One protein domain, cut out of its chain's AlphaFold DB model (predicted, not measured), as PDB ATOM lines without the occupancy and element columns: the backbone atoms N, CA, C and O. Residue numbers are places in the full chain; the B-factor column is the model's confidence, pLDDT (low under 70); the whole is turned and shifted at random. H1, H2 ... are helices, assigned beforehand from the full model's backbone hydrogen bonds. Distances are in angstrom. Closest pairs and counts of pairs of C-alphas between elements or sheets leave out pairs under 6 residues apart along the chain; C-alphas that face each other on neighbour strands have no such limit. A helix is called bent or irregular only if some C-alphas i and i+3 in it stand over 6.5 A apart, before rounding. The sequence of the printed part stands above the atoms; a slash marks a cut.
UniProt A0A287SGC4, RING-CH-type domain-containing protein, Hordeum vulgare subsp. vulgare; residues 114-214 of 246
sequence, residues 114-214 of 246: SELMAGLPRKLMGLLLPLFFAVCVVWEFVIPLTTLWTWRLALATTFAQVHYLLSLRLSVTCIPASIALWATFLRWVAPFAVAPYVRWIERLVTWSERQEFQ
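Overview. This is residues 114 to 214 of the 246 residues of the protein "RING-CH-type domain-containing protein" of Hordeum vulgare subsp. vulgare (UniProt A0A287SGC4). A long, narrow rod: the chain runs out along the long helix H1, turns at the far end through the short helix H2, and comes back along the bent helix H3, with the two long helices only loosely beside each other. Look for three named helices, in the order H1, H2, H3, in a printed part of 101 residues with no named strand; the class is all helix. The whole is extended, with a radius of gyration of the C-alphas of 22.5 A and spans of 75 by 22 by 16 A.

Arrangement. Begin with H1, residues 114 to 155, the longest helix, which touches no helix. It has a kink of 27 degrees near residue 126; it is neither bent nor irregular, but only just: C-alphas 118 and 121 are 6.4 A apart. H3, residues 174 to 208, was assigned as one helix by its hydrogen bonds but is bent, with C-alphas 193 and 196 6.8 A apart; its arms H3a, residues 174 to 193, and H3b, residues 196 to 208, stand at a shallow tilt of 27 degrees. H3a has a kink of 28 degrees near residue 187. H1 and H3a are near each other, with 10 pairs of C-alphas within 10 A. H1 and H3b are close but not clearly touching: their closest C-alphas, those of Ala 118 and Leu 204, are 7.2 A apart. They run opposite ways at a shallow tilt of 9 degrees. At the other end of H1, H2, residues 159 to 167, is close but not clearly touching: the closest C-alphas of the two, those of Leu 153 and Val 162, are 7.1 A apart. H1 and H2 run opposite ways at a steep tilt of 37 degrees, only just past shallow. H2 is apart from H3a and from H3b. In H2 and H3b every O i to N i+4 pair is within hydrogen-bond range; in H1 34 of 38 are, and in H3a 14 of 16.

Along the chain. Find C-alpha 114 at (-19.728, -22.940, 23.657); from there H1 runs 60.7 A to C-alpha 155 at (-46.397, 27.524, 3.101). H2 measures 12.5 A from C-alpha 159 to C-alpha 167. H3a runs 27.1 A from C-alpha 174 to C-alpha 193, and H3b 17.9 A from C-alpha 196 to C-alpha 208 at (-24.856, -25.853, 30.060).

Size, cuts and confidence. The two C-alphas farthest apart, those of Thr 158 and Glu 212, are 74.7 A apart, while the first and last printed C-alphas, 114 and 214, are 11.2 A apart. The printed part has no cut; the link from H1 to H2 is tight and the link from H2 to H3 is short. Residues 142 to 148 of H1 and 187 to 192 of H3 stand free. The mean pLDDT of the printed part of this predicted model is 70.8; 43 residues are under 70, among them 165 to 174 and 207 to 214.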
ATOM      1  N   SER A 114     -18.446 -22.955  22.953       61.25
ATOM      2  CA  SER A 114     -19.728 -22.940  23.657       61.25
ATOM      3  C   SER A 114     -19.910 -21.742  24.596       61.25
ATOM      4  O   SER A 114     -20.960 -21.101  24.564       61.25
ATOM      5  N   GLU A 115     -18.895 -21.380  25.381       69.69
ATOM      6  CA  GLU A 115     -18.966 -20.220  26.279       69.69
ATOM      7  C   GLU A 115     -18.904 -18.900  25.513       69.69
ATOM      8  O   GLU A 115     -19.601 -17.939  25.851       69.69
ATOM      9  N   LEU A 116     -18.135 -18.867  24.420       69.81
ATOM     10  CA  LEU A 116     -18.135 -17.733  23.501       69.81
ATOM     11  C   LEU A 116     -19.514 -17.565  22.852       69.81
ATOM     12  O   LEU A 116     -20.042 -16.458  22.814       69.81
ATOM     13  N   MET A 117     -20.123 -18.656  22.394       65.38
ATOM     14  CA  MET A 117     -21.444 -18.646  21.768       65.38
ATOM     15  C   MET A 117     -22.572 -18.331  22.757       65.38
ATOM     16  O   MET A 117     -23.585 -17.776  22.348       65.38
ATOM     17  N   ALA A 118     -22.401 -18.603  24.053       68.44
ATOM     18  CA  ALA A 118     -23.346 -18.180  25.088       68.44
ATOM     19  C   ALA A 118     -23.156 -16.705  25.500       68.44
ATOM     20  O   ALA A 118     -24.123 -16.000  25.802       68.44
ATOM     21  N   GLY A 119     -21.913 -16.214  25.521       68.81
ATOM     22  CA  GLY A 119     -21.579 -14.855  25.958       68.81
ATOM     23  C   GLY A 119     -21.714 -13.783  24.871       68.81
ATOM     24  O   GLY A 119     -22.145 -12.660  25.158       68.81
ATOM     25  N   LEU A 120     -21.371 -14.115  23.625       77.38
ATOM     26  CA  LEU A 120     -21.336 -13.181  22.499       77.38
ATOM     27  C   LEU A 120     -22.725 -12.623  22.149       77.38
ATOM     28  O   LEU A 120     -22.834 -11.402  22.016       77.38
ATOM     29  N   PRO A 121     -23.806 -13.426  22.102       75.56
ATOM     30  CA  PRO A 121     -25.148 -12.915  21.828       75.56
ATOM     31  C   PRO A 121     -25.626 -11.942  22.902       75.56
ATOM     32  O   PRO A 121     -26.277 -10.957  22.578       75.56
ATOM     33  N   ARG A 122     -25.220 -12.119  24.167       74.19
ATOM     34  CA  ARG A 122     -25.566 -11.192  25.257       74.19
ATOM     35  C   ARG A 122     -24.930  -9.825  25.102       74.19
ATOM     36  O   ARG A 122     -25.588  -8.813  25.340       74.19
ATOM     37  N   LYS A 123     -23.665  -9.785  24.692       73.38
ATOM     38  CA  LYS A 123     -22.959  -8.526  24.433       73.38
ATOM     39  C   LYS A 123     -23.439  -7.868  23.147       73.38
ATOM     40  O   LYS A 123     -23.673  -6.664  23.144       73.38
ATOM     41  N   LEU A 124     -23.629  -8.659  22.094       78.06
ATOM     42  CA  LEU A 124     -24.092  -8.170  20.806       78.06
ATOM     43  C   LEU A 124     -25.521  -7.625  20.906       78.06
ATOM     44  O   LEU A 124     -25.774  -6.518  20.456       78.06
ATOM     45  N   MET A 125     -26.430  -8.330  21.579       72.62
ATOM     46  CA  MET A 125     -27.803  -7.867  21.793       72.62
ATOM     47  C   MET A 125     -27.863  -6.594  22.638       72.62
ATOM     48  O   MET A 125     -28.601  -5.672  22.302       72.62
ATOM     49  N   GLY A 126     -27.060  -6.514  23.706       76.69
ATOM     50  CA  GLY A 126     -26.975  -5.310  24.536       76.69
ATOM     51  C   GLY A 126     -26.540  -4.063  23.759       76.69
ATOM     52  O   GLY A 126     -26.850  -2.954  24.182       76.69
ATOM     53  N   LEU A 127     -25.866  -4.240  22.617       81.38
ATOM     54  CA  LEU A 127     -25.490  -3.167  21.699       81.38
ATOM     55  C   LEU A 127     -26.508  -2.973  20.561       81.38
ATOM     56  O   LEU A 127     -26.881  -1.844  20.260       81.38
ATOM     57  N   LEU A 128     -26.965  -4.053  19.924       79.69
ATOM     58  CA  LEU A 128     -27.824  -3.999  18.738       79.69
ATOM     59  C   LEU A 128     -29.265  -3.592  19.055       79.69
ATOM     60  O   LEU A 128     -29.857  -2.834  18.293       79.69
ATOM     61  N   LEU A 129     -29.831  -4.054  20.172       78.38
ATOM     62  CA  LEU A 129     -31.210  -3.747  20.550       78.38
ATOM     63  C   LEU A 129     -31.452  -2.240  20.773       78.38
ATOM     64  O   LEU A 129     -32.394  -1.707  20.182       78.38
ATOM     65  N   PRO A 130     -30.627  -1.503  21.550       79.31
ATOM     66  CA  PRO A 130     -30.811  -0.058  21.681       79.31
ATOM     67  C   PRO A 130     -30.537   0.693  20.371       79.31
ATOM     68  O   PRO A 130     -31.207   1.687  20.107       79.31
ATOM     69  N   LEU A 131     -29.610   0.218  19.528       80.69
ATOM     70  CA  LEU A 131     -29.377   0.795  18.198       80.69
ATOM     71  C   LEU A 131     -30.600   0.631  17.288       80.69
ATOM     72  O   LEU A 131     -30.993   1.590  16.632       80.69
ATOM     73  N   PHE A 132     -31.234  -0.542  17.286       79.94
ATOM     74  CA  PHE A 132     -32.466  -0.790  16.539       79.94
ATOM     75  C   PHE A 132     -33.587   0.159  16.981       79.94
ATOM     76  O   PHE A 132     -34.167   0.854  16.150       79.94
ATOM     77  N   PHE A 133     -33.827   0.279  18.292       79.19
ATOM     78  CA  PHE A 133     -34.814   1.230  18.807       79.19
ATOM     79  C   PHE A 133     -34.461   2.683  18.473       79.19
ATOM     80  O   PHE A 133     -35.354   3.449  18.126       79.19
ATOM     81  N   ALA A 134     -33.183   3.066  18.520       79.56
ATOM     82  CA  ALA A 134     -32.747   4.404  18.132       79.56
ATOM     83  C   ALA A 134     -33.015   4.689  16.646       79.56
ATOM     84  O   ALA A 134     -33.521   5.759  16.320       79.56
ATOM     85  N   VAL A 135     -32.743   3.730  15.754       83.38
ATOM     86  CA  VAL A 135     -33.043   3.853  14.319       83.38
ATOM     87  C   VAL A 135     -34.548   3.990  14.089       83.38
ATOM     88  O   VAL A 135     -34.959   4.896  13.370       83.38
ATOM     89  N   CYS A 136     -35.375   3.174  14.752       76.50
ATOM     90  CA  CYS A 136     -36.832   3.301  14.676       76.50
ATOM     91  C   CYS A 136     -37.324   4.661  15.196       76.50
ATOM     92  O   CYS A 136     -38.185   5.271  14.574       76.50
ATOM     93  N   VAL A 137     -36.770   5.175  16.300       75.69
ATOM     94  CA  VAL A 137     -37.140   6.496  16.845       75.69
ATOM     95  C   VAL A 137     -36.757   7.614  15.885       75.69
ATOM     96  O   VAL A 137     -37.555   8.515  15.640       75.69
ATOM     97  N   VAL A 138     -35.546   7.574  15.327       82.31
ATOM     98  CA  VAL A 138     -35.106   8.586  14.363       82.31
ATOM     99  C   VAL A 138     -36.003   8.551  13.131       82.31
ATOM    100  O   VAL A 138     -36.492   9.592  12.705       82.31
ATOM    101  N   TRP A 139     -36.283   7.369  12.597       77.00
ATOM    102  CA  TRP A 139     -37.120   7.227  11.413       77.00
ATOM    103  C   TRP A 139     -38.563   7.690  11.663       77.00
ATOM    104  O   TRP A 139     -39.059   8.559  10.954       77.00
ATOM    105  N   GLU A 140     -39.210   7.207  12.725       75.00
ATOM    106  CA  GLU A 140     -40.632   7.467  12.993       75.00
ATOM    107  C   GLU A 140     -40.923   8.822  13.639       75.00
ATOM    108  O   GLU A 140     -42.063   9.272  13.644       75.00
ATOM    109  N   PHE A 141     -39.927   9.496  14.213       68.25
ATOM    110  CA  PHE A 141     -40.130  10.802  14.840       68.25
ATOM    111  C   PHE A 141     -39.494  11.914  14.021       68.25
ATOM    112  O   PHE A 141     -40.141  12.912  13.709       68.25
ATOM    113  N   VAL A 142     -38.232  11.750  13.621       74.19
ATOM    114  CA  VAL A 142     -37.493  12.824  12.953       74.19
ATOM    115  C   VAL A 142     -37.995  13.012  11.530       74.19
ATOM    116  O   VAL A 142     -38.128  14.155  11.106       74.19
ATOM    117  N   ILE A 143     -38.348  11.952  10.800       74.12
ATOM    118  CA  ILE A 143     -38.842  12.085   9.419       74.12
ATOM    119  C   ILE A 143     -40.215  12.772   9.351       74.12
ATOM    120  O   ILE A 143     -40.319  13.775   8.641       74.12
ATOM    121  N   PRO A 144     -41.268  12.346  10.076       71.12
ATOM    122  CA  PRO A 144     -42.557  13.035  10.003       71.12
ATOM    123  C   PRO A 144     -42.491  14.445  10.583       71.12
ATOM    124  O   PRO A 144     -43.138  15.346  10.051       71.12
ATOM    125  N   LEU A 145     -41.663  14.688  11.606       67.88
ATOM    126  CA  LEU A 145     -41.403  16.052  12.055       67.88
ATOM    127  C   LEU A 145     -40.721  16.852  10.945       67.88
ATOM    128  O   LEU A 145     -41.294  17.806  10.445       67.88
ATOM    129  N   THR A 146     -39.548  16.466  10.463       72.44
ATOM    130  CA  THR A 146     -38.851  17.235   9.414       72.44
ATOM    131  C   THR A 146     -39.708  17.453   8.161       72.44
ATOM    132  O   THR A 146     -39.695  18.548   7.599       72.44
ATOM    133  N   THR A 147     -40.549  16.488   7.785       74.00
ATOM    134  CA  THR A 147     -41.522  16.618   6.689       74.00
ATOM    135  C   THR A 147     -42.601  17.664   7.004       74.00
ATOM    136  O   THR A 147     -42.776  18.619   6.256       74.00
ATOM    137  N   LEU A 148     -43.291  17.580   8.144       68.75
ATOM    138  CA  LEU A 148     -44.314  18.571   8.521       68.75
ATOM    139  C   LEU A 148     -43.742  19.989   8.648       68.75
ATOM    140  O   LEU A 148     -44.418  20.978   8.362       68.75
ATOM    141  N   TRP A 149     -42.491  20.088   9.080       62.84
ATOM    142  CA  TRP A 149     -41.789  21.349   9.254       62.84
ATOM    143  C   TRP A 149     -41.360  21.975   7.936       62.84
ATOM    144  O   TRP A 149     -41.559  23.173   7.746       62.84
ATOM    145  N   THR A 150     -40.818  21.175   7.019       73.69
ATOM    146  CA  THR A 150     -40.470  21.637   5.669       73.69
ATOM    147  C   THR A 150     -41.711  22.134   4.932       73.69
ATOM    148  O   THR A 150     -41.686  23.239   4.396       73.69
ATOM    149  N   TRP A 151     -42.834  21.414   5.016       65.25
ATOM    150  CA  TRP A 151     -44.111  21.847   4.437       65.25
ATOM    151  C   TRP A 151     -44.672  23.126   5.074       65.25
ATOM    152  O   TRP A 151     -45.120  24.026   4.365       65.25
ATOM    153  N   ARG A 152     -44.623  23.260   6.405       64.12
ATOM    154  CA  ARG A 152     -45.099  24.474   7.093       64.12
ATOM    155  C   ARG A 152     -44.261  25.707   6.781       64.12
ATOM    156  O   ARG A 152     -44.829  26.782   6.627       64.12
ATOM    157  N   LEU A 153     -42.940  25.561   6.700       66.56
ATOM    158  CA  LEU A 153     -42.047  26.655   6.318       66.56
ATOM    159  C   LEU A 153     -42.236  27.039   4.847       66.56
ATOM    160  O   LEU A 153     -42.233  28.224   4.538       66.56
ATOM    161  N   ALA A 154     -42.473  26.064   3.967       71.50
ATOM    162  CA  ALA A 154     -42.755  26.317   2.555       71.50
ATOM    163  C   ALA A 154     -44.080  27.075   2.330       71.50
ATOM    164  O   ALA A 154     -44.176  27.873   1.402       71.50
ATOM    165  N   LEU A 155     -45.091  26.853   3.178       66.56
ATOM    166  CA  LEU A 155     -46.397  27.524   3.101       66.56
ATOM    167  C   LEU A 155     -46.468  28.842   3.889       66.56
ATOM    168  O   LEU A 155     -47.448  29.579   3.766       66.56
ATOM    169  N   ALA A 156     -45.463  29.149   4.710       64.44
ATOM    170  CA  ALA A 156     -45.433  30.376   5.489       64.44
ATOM    171  C   ALA A 156     -44.942  31.541   4.623       64.44
ATOM    172  O   ALA A 156     -43.759  31.680   4.331       64.44
ATOM    173  N   THR A 157     -45.868  32.411   4.232       64.56
ATOM    174  CA  THR A 157     -45.575  33.568   3.375       64.56
ATOM    175  C   THR A 157     -45.192  34.820   4.167       64.56
ATOM    176  O   THR A 157     -44.682  35.777   3.590       64.56
ATOM    177  N   THR A 158     -45.401  34.835   5.494       76.12
ATOM    178  CA  THR A 158     -45.123  35.992   6.365       76.12
ATOM    179  C   THR A 158     -44.396  35.616   7.661       76.12
ATOM    180  O   THR A 158     -44.663  34.587   8.283       76.12
ATOM    181  N   PHE A 159     -43.497  36.494   8.122       70.88
ATOM    182  CA  PHE A 159     -42.660  36.271   9.314       70.88
ATOM    183  C   PHE A 159     -43.475  36.136  10.619       70.88
ATOM    184  O   PHE A 159     -43.120  35.363  11.508       70.88
ATOM    185  N   ALA A 160     -44.621  36.821  10.711       70.50
ATOM    186  CA  ALA A 160     -45.542  36.709  11.844       70.50
ATOM    187  C   ALA A 160     -46.246  35.337  11.906       70.50
ATOM    188  O   ALA A 160     -46.401  34.776  12.991       70.50
ATOM    189  N   GLN A 161     -46.609  34.755  10.752       68.44
ATOM    190  CA  GLN A 161     -47.140  33.388  10.677       68.44
ATOM    191  C   GLN A 161     -46.089  32.350  11.056       68.44
ATOM    192  O   GLN A 161     -46.426  31.396  11.753       68.44
ATOM    193  N   VAL A 162     -44.826  32.543  10.656       69.19
ATOM    194  CA  VAL A 162     -43.730  31.652  11.067       69.19
ATOM    195  C   VAL A 162     -43.631  31.624  12.589       69.19
ATOM    196  O   VAL A 162     -43.665  30.539  13.152       69.19
ATOM    197  N   HIS A 163     -43.595  32.779  13.264       69.62
ATOM    198  CA  HIS A 163     -43.481  32.849  14.727       69.62
ATOM    199  C   HIS A 163     -44.710  32.275  15.465       69.62
ATOM    200  O   HIS A 163     -44.551  31.616  16.490       69.62
ATOM    201  N   TYR A 164     -45.926  32.455  14.933       71.44
ATOM    202  CA  TYR A 164     -47.154  31.867  15.490       71.44
ATOM    203  C   TYR A 164     -47.232  30.342  15.293       71.44
ATOM    204  O   TYR A 164     -47.588  29.606  16.208       71.44
ATOM    205  N   LEU A 165     -46.831  29.829  14.126       63.88
ATOM    206  CA  LEU A 165     -46.701  28.385  13.889       63.88
ATOM    207  C   LEU A 165     -45.555  27.779  14.715       63.88
ATOM    208  O   LEU A 165     -45.641  26.626  15.140       63.88
ATOM    209  N   LEU A 166     -44.512  28.572  14.987       64.25
ATOM    210  CA  LEU A 166     -43.418  28.232  15.892       64.25
ATOM    211  C   LEU A 166     -43.856  28.201  17.358       64.25
ATOM    212  O   LEU A 166     -43.252  27.478  18.134       64.25
ATOM    213  N   SER A 167     -44.861  28.975  17.770       64.50
ATOM    214  CA  SER A 167     -45.377  28.959  19.145       64.50
ATOM    215  C   SER A 167     -46.490  27.925  19.338       64.50
ATOM    216  O   SER A 167     -46.599  27.342  20.414       64.50
ATOM    217  N   LEU A 168     -47.221  27.575  18.272       60.28
ATOM    218  CA  LEU A 168     -48.085  26.388  18.217       60.28
ATOM    219  C   LEU A 168     -47.292  25.060  18.246       60.28
ATOM    220  O   LEU A 168     -47.905  23.998  18.353       60.28
ATOM    221  N   ARG A 169     -45.945  25.118  18.165       59.28
ATOM    222  CA  ARG A 169     -44.968  24.008  18.014       59.28
ATOM    223  C   ARG A 169     -45.194  22.762  18.864       59.28
ATOM    224  O   ARG A 169     -44.640  21.722  18.532       59.28
ATOM    225  N   LEU A 170     -45.911  22.850  19.971       53.66
ATOM    226  CA  LEU A 170     -46.024  21.770  20.948       53.66
ATOM    227  C   LEU A 170     -47.476  21.383  21.255       53.66
ATOM    228  O   LEU A 170     -47.702  20.630  22.198       53.66
ATOM    229  N   SER A 171     -48.461  21.901  20.511       58.72
ATOM    230  CA  SER A 171     -49.867  21.873  20.921       58.72
ATOM    231  C   SER A 171     -50.470  20.457  20.972       58.72
ATOM    232  O   SER A 171     -51.055  19.973  20.008       58.72
ATOM    233  N   VAL A 172     -50.307  19.827  22.138       55.66
ATOM    234  CA  VAL A 172     -51.221  18.980  22.928       55.66
ATOM    235  C   VAL A 172     -51.758  17.684  22.305       55.66
ATOM    236  O   VAL A 172     -52.160  16.810  23.061       55.66
ATOM    237  N   THR A 173     -51.722  17.472  20.988       60.12
ATOM    238  CA  THR A 173     -52.309  16.267  20.365       60.12
ATOM    239  C   THR A 173     -51.309  15.430  19.577       60.12
ATOM    240  O   THR A 173     -51.285  14.220  19.761       60.12
ATOM    241  N   CYS A 174     -50.426  16.029  18.770       64.25
ATOM    242  CA  CYS A 174     -49.472  15.256  17.956       64.25
ATOM    243  C   CYS A 174     -48.411  14.536  18.796       64.25
ATOM    244  O   CYS A 174     -48.211  13.342  18.629       64.25
ATOM    245  N   ILE A 175     -47.767  15.230  19.740       70.81
ATOM    246  CA  ILE A 175     -46.732  14.627  20.595       70.81
ATOM    247  C   ILE A 175     -47.307  13.487  21.456       70.81
ATOM    248  O   ILE A 175     -46.751  12.391  21.409       70.81
ATOM    249  N   PRO A 176     -48.422  13.662  22.198       76.12
ATOM    250  CA  PRO A 176     -48.984  12.560  22.974       76.12
ATOM    251  C   PRO A 176     -49.596  11.455  22.111       76.12
ATOM    252  O   PRO A 176     -49.504  10.300  22.512       76.12
ATOM    253  N   ALA A 177     -50.155  11.745  20.928       75.31
ATOM    254  CA  ALA A 177     -50.614  10.699  20.008       75.31
ATOM    255  C   ALA A 177     -49.443   9.858  19.479       75.31
ATOM    256  O   ALA A 177     -49.513   8.633  19.505       75.31
ATOM    257  N   SER A 178     -48.334  10.491  19.086       69.44
ATOM    258  CA  SER A 178     -47.115   9.789  18.669       69.44
ATOM    259  C   SER A 178     -46.492   8.989  19.816       69.44
ATOM    260  O   SER A 178     -46.116   7.838  19.618       69.44
ATOM    261  N   ILE A 179     -46.442   9.543  21.035       78.19
ATOM    262  CA  ILE A 179     -45.969   8.814  22.225       78.19
ATOM    263  C   ILE A 179     -46.890   7.629  22.538       78.19
ATOM    264  O   ILE A 179     -46.395   6.554  22.864       78.19
ATOM    265  N   ALA A 180     -48.211   7.785  22.423       82.62
ATOM    266  CA  ALA A 180     -49.170   6.711  22.668       82.62
ATOM    267  C   ALA A 180     -49.044   5.586  21.633       82.62
ATOM    268  O   ALA A 180     -49.007   4.421  22.021       82.62
ATOM    269  N   LEU A 181     -48.912   5.919  20.345       77.44
ATOM    270  CA  LEU A 181     -48.655   4.951  19.273       77.44
ATOM    271  C   LEU A 181     -47.316   4.230  19.463       77.44
ATOM    272  O   LEU A 181     -47.209   3.032  19.218       77.44
ATOM    273  N   TRP A 182     -46.296   4.931  19.955       73.56
ATOM    274  CA  TRP A 182     -45.003   4.317  20.233       73.56
ATOM    275  C   TRP A 182     -45.034   3.435  21.483       73.56
ATOM    276  O   TRP A 182     -44.488   2.338  21.482       73.56
ATOM    277  N   ALA A 183     -45.727   3.858  22.541       80.88
ATOM    278  CA  ALA A 183     -45.909   3.062  23.749       80.88
ATOM    279  C   ALA A 183     -46.721   1.788  23.468       80.88
ATOM    280  O   ALA A 183     -46.401   0.723  24.002       80.88
ATOM    281  N   THR A 184     -47.744   1.862  22.611       80.69
ATOM    282  CA  THR A 184     -48.465   0.668  22.157       80.69
ATOM    283  C   THR A 184     -47.565  -0.204  21.289       80.69
ATOM    284  O   THR A 184     -47.484  -1.399  21.557       80.69
ATOM    285  N   PHE A 185     -46.821   0.364  20.340       76.81
ATOM    286  CA  PHE A 185     -45.871  -0.383  19.514       76.81
ATOM    287  C   PHE A 185     -44.802  -1.100  20.349       76.81
ATOM    288  O   PHE A 185     -44.624  -2.304  20.202       76.81
ATOM    289  N   LEU A 186     -44.153  -0.411  21.290       76.19
ATOM    290  CA  LEU A 186     -43.201  -1.014  22.223       76.19
ATOM    291  C   LEU A 186     -43.839  -2.130  23.039       76.19
ATOM    292  O   LEU A 186     -43.240  -3.187  23.201       76.19
ATOM    293  N   ARG A 187     -45.059  -1.925  23.540       81.31
ATOM    294  CA  ARG A 187     -45.768  -2.945  24.314       81.31
ATOM    295  C   ARG A 187     -46.081  -4.193  23.487       81.31
ATOM    296  O   ARG A 187     -46.119  -5.280  24.052       81.31
ATOM    297  N   TRP A 188     -46.278  -4.042  22.180       74.50
ATOM    298  CA  TRP A 188     -46.458  -5.160  21.258       74.50
ATOM    299  C   TRP A 188     -45.130  -5.803  20.859       74.50
ATOM    300  O   TRP A 188     -45.032  -7.017  20.910       74.50
ATOM    301  N   VAL A 189     -44.098  -5.032  20.511       73.88
ATOM    302  CA  VAL A 189     -42.844  -5.549  19.928       73.88
ATOM    303  C   VAL A 189     -41.824  -5.993  20.977       73.88
ATOM    304  O   VAL A 189     -41.159  -7.007  20.783       73.88
ATOM    305  N   ALA A 190     -41.712  -5.298  22.112       74.94
ATOM    306  CA  ALA A 190     -40.780  -5.660  23.182       74.94
ATOM    307  C   ALA A 190     -40.941  -7.105  23.698       74.94
ATOM    308  O   ALA A 190     -39.915  -7.767  23.857       74.94
ATOM    309  N   PRO A 191     -42.153  -7.654  23.932       74.62
ATOM    310  CA  PRO A 191     -42.273  -9.048  24.353       74.62
ATOM    311  C   PRO A 191     -41.809 -10.023  23.265       74.62
ATOM    312  O   PRO A 191     -41.139 -10.993  23.601       74.62
ATOM    313  N   PHE A 192     -42.072  -9.758  21.982       70.31
ATOM    314  CA  PHE A 192     -41.577 -10.613  20.895       70.31
ATOM    315  C   PHE A 192     -40.068 -10.476  20.671       70.31
ATOM    316  O   PHE A 192     -39.435 -11.446  20.296       70.31
ATOM    317  N   ALA A 193     -39.458  -9.324  20.954       68.81
ATOM    318  CA  ALA A 193     -38.010  -9.155  20.830       68.81
ATOM    319  C   ALA A 193     -37.233  -9.729  22.033       68.81
ATOM    320  O   ALA A 193     -36.132 -10.255  21.883       68.81
ATOM    321  N   VAL A 194     -37.789  -9.616  23.245       72.94
ATOM    322  CA  VAL A 194     -37.068  -9.904  24.496       72.94
ATOM    323  C   VAL A 194     -37.418 -11.278  25.072       72.94
ATOM    324  O   VAL A 194     -36.521 -11.983  25.531       72.94
ATOM    325  N   ALA A 195     -38.684 -11.708  25.042       73.56
ATOM    326  CA  ALA A 195     -39.096 -12.988  25.628       73.56
ATOM    327  C   ALA A 195     -38.454 -14.234  24.984       73.56
ATOM    328  O   ALA A 195     -38.040 -15.118  25.741       73.56
ATOM    329  N   PRO A 196     -38.327 -14.357  23.645       70.94
ATOM    330  CA  PRO A 196     -37.674 -15.528  23.059       70.94
ATOM    331  C   PRO A 196     -36.192 -15.574  23.412       70.94
ATOM    332  O   PRO A 196     -35.653 -16.646  23.679       70.94
ATOM    333  N   TYR A 197     -35.553 -14.412  23.528       65.75
ATOM    334  CA  TYR A 197     -34.171 -14.330  23.961       65.75
ATOM    335  C   TYR A 197     -33.973 -14.726  25.428       65.75
ATOM    336  O   TYR A 197     -33.064 -15.493  25.737       65.75
ATOM    337  N   VAL A 198     -34.832 -14.249  26.334       72.31
ATOM    338  CA  VAL A 198     -34.786 -14.640  27.753       72.31
ATOM    339  C   VAL A 198     -34.978 -16.151  27.893       72.31
ATOM    340  O   VAL A 198     -34.179 -16.809  28.554       72.31
ATOM    341  N   ARG A 199     -35.951 -16.726  27.174       75.12
ATOM    342  CA  ARG A 199     -36.177 -18.180  27.135       75.12
ATOM    343  C   ARG A 199     -35.002 -18.949  26.538       75.12
ATOM    344  O   ARG A 199     -34.706 -20.055  26.981       75.12
ATOM    345  N   TRP A 200     -34.329 -18.387  25.537       70.25
ATOM    346  CA  TRP A 200     -33.133 -18.980  24.947       70.25
ATOM    347  C   TRP A 200     -31.952 -18.964  25.923       70.25
ATOM    348  O   TRP A 200     -31.281 -19.983  26.052       70.25
ATOM    349  N   ILE A 201     -31.741 -17.874  26.673       66.81
ATOM    350  CA  ILE A 201     -30.733 -17.837  27.742       66.81
ATOM    351  C   ILE A 201     -31.058 -18.868  28.819       66.81
ATOM    352  O   ILE A 201     -30.174 -19.624  29.200       66.81
ATOM    353  N   GLU A 202     -32.300 -18.924  29.305       73.88
ATOM    354  CA  GLU A 202     -32.712 -19.908  30.315       73.88
ATOM    355  C   GLU A 202     -32.469 -21.338  29.824       73.88
ATOM    356  O   GLU A 202     -31.921 -22.173  30.547       73.88
ATOM    357  N   ARG A 203     -32.804 -21.615  28.559       71.94
ATOM    358  CA  ARG A 203     -32.539 -22.912  27.938       71.94
ATOM    359  C   ARG A 203     -31.042 -23.184  27.837       71.94
ATOM    360  O   ARG A 203     -30.620 -24.264  28.212       71.94
ATOM    361  N   LEU A 204     -30.227 -22.224  27.412       64.19
ATOM    362  CA  LEU A 204     -28.776 -22.396  27.353       64.19
ATOM    363  C   LEU A 204     -28.135 -22.603  28.723       64.19
ATOM    364  O   LEU A 204     -27.241 -23.431  28.845       64.19
ATOM    365  N   VAL A 205     -28.575 -21.872  29.747       69.25
ATOM    366  CA  VAL A 205     -28.063 -22.009  31.118       69.25
ATOM    367  C   VAL A 205     -28.396 -23.400  31.656       69.25
ATOM    368  O   VAL A 205     -27.503 -24.122  32.087       69.25
ATOM    369  N   THR A 206     -29.653 -23.827  31.522       71.25
ATOM    370  CA  THR A 206     -30.099 -25.166  31.954       71.25
ATOM    371  C   THR A 206     -29.520 -26.314  31.123       71.25
ATOM    372  O   THR A 206     -29.550 -27.465  31.562       71.25
ATOM    373  N   TRP A 207     -29.029 -26.031  29.917       63.12
ATOM    374  CA  TRP A 207     -28.386 -26.999  29.031       63.12
ATOM    375  C   TRP A 207     -26.873 -27.079  29.278       63.12
ATOM    376  O   TRP A 207     -26.310 -28.169  29.320       63.12
ATOM    377  N   SER A 208     -26.238 -25.940  29.573       61.53
ATOM    378  CA  SER A 208     -24.856 -25.853  30.060       61.53
ATOM    379  C   SER A 208     -24.658 -26.652  31.349       61.53
ATOM    380  O   SER A 208     -23.645 -27.329  31.494       61.53
ATOM    381  N   GLU A 209     -25.629 -26.615  32.266       65.50
ATOM    382  CA  GLU A 209     -25.594 -27.403  33.507       65.50
ATOM    383  C   GLU A 209     -25.669 -28.922  33.273       65.50
ATOM    384  O   GLU A 209     -25.258 -29.688  34.140       65.50
ATOM    385  N   ARG A 210     -26.156 -29.380  32.110       68.81
ATOM    386  CA  ARG A 210     -26.308 -30.813  31.788       68.81
ATOM    387  C   ARG A 210     -25.136 -31.420  31.011       68.81
ATOM    388  O   ARG A 210     -25.148 -32.624  30.793       68.81
ATOM    389  N   GLN A 211     -24.133 -30.628  30.618       55.31
ATOM    390  CA  GLN A 211     -22.904 -31.084  29.938       55.31
ATOM    391  C   GLN A 211     -23.092 -31.952  28.668       55.31
ATOM    392  O   GLN A 211     -22.150 -32.603  28.221       55.31
ATOM    393  N   GLU A 212     -24.258 -31.938  28.020       58.09
ATOM    394  CA  GLU A 212     -24.556 -32.846  26.902       58.09
ATOM    395  C   GLU A 212     -24.357 -32.173  25.532       58.09
ATOM    396  O   GLU A 212     -25.284 -32.029  24.751       58.09
ATOM    397  N   PHE A 213     -23.133 -31.727  25.219       53.06
ATOM    398  CA  PHE A 213     -22.844 -31.065  23.937       53.06
ATOM    399  C   PHE A 213     -22.831 -32.058  22.755       53.06
ATOM    400  O   PHE A 213     -21.802 -32.677  22.481       53.06
ATOM    401  N   GLN A 214     -23.942 -32.184  22.016       59.06
ATOM    402  CA  GLN A 214     -23.972 -32.841  20.701       59.06
ATOM    403  C   GLN A 214     -24.187 -31.842  19.551       59.06
ATOM    404  O   GLN A 214     -24.686 -30.732  19.710       59.06
TER     405      GLN A 214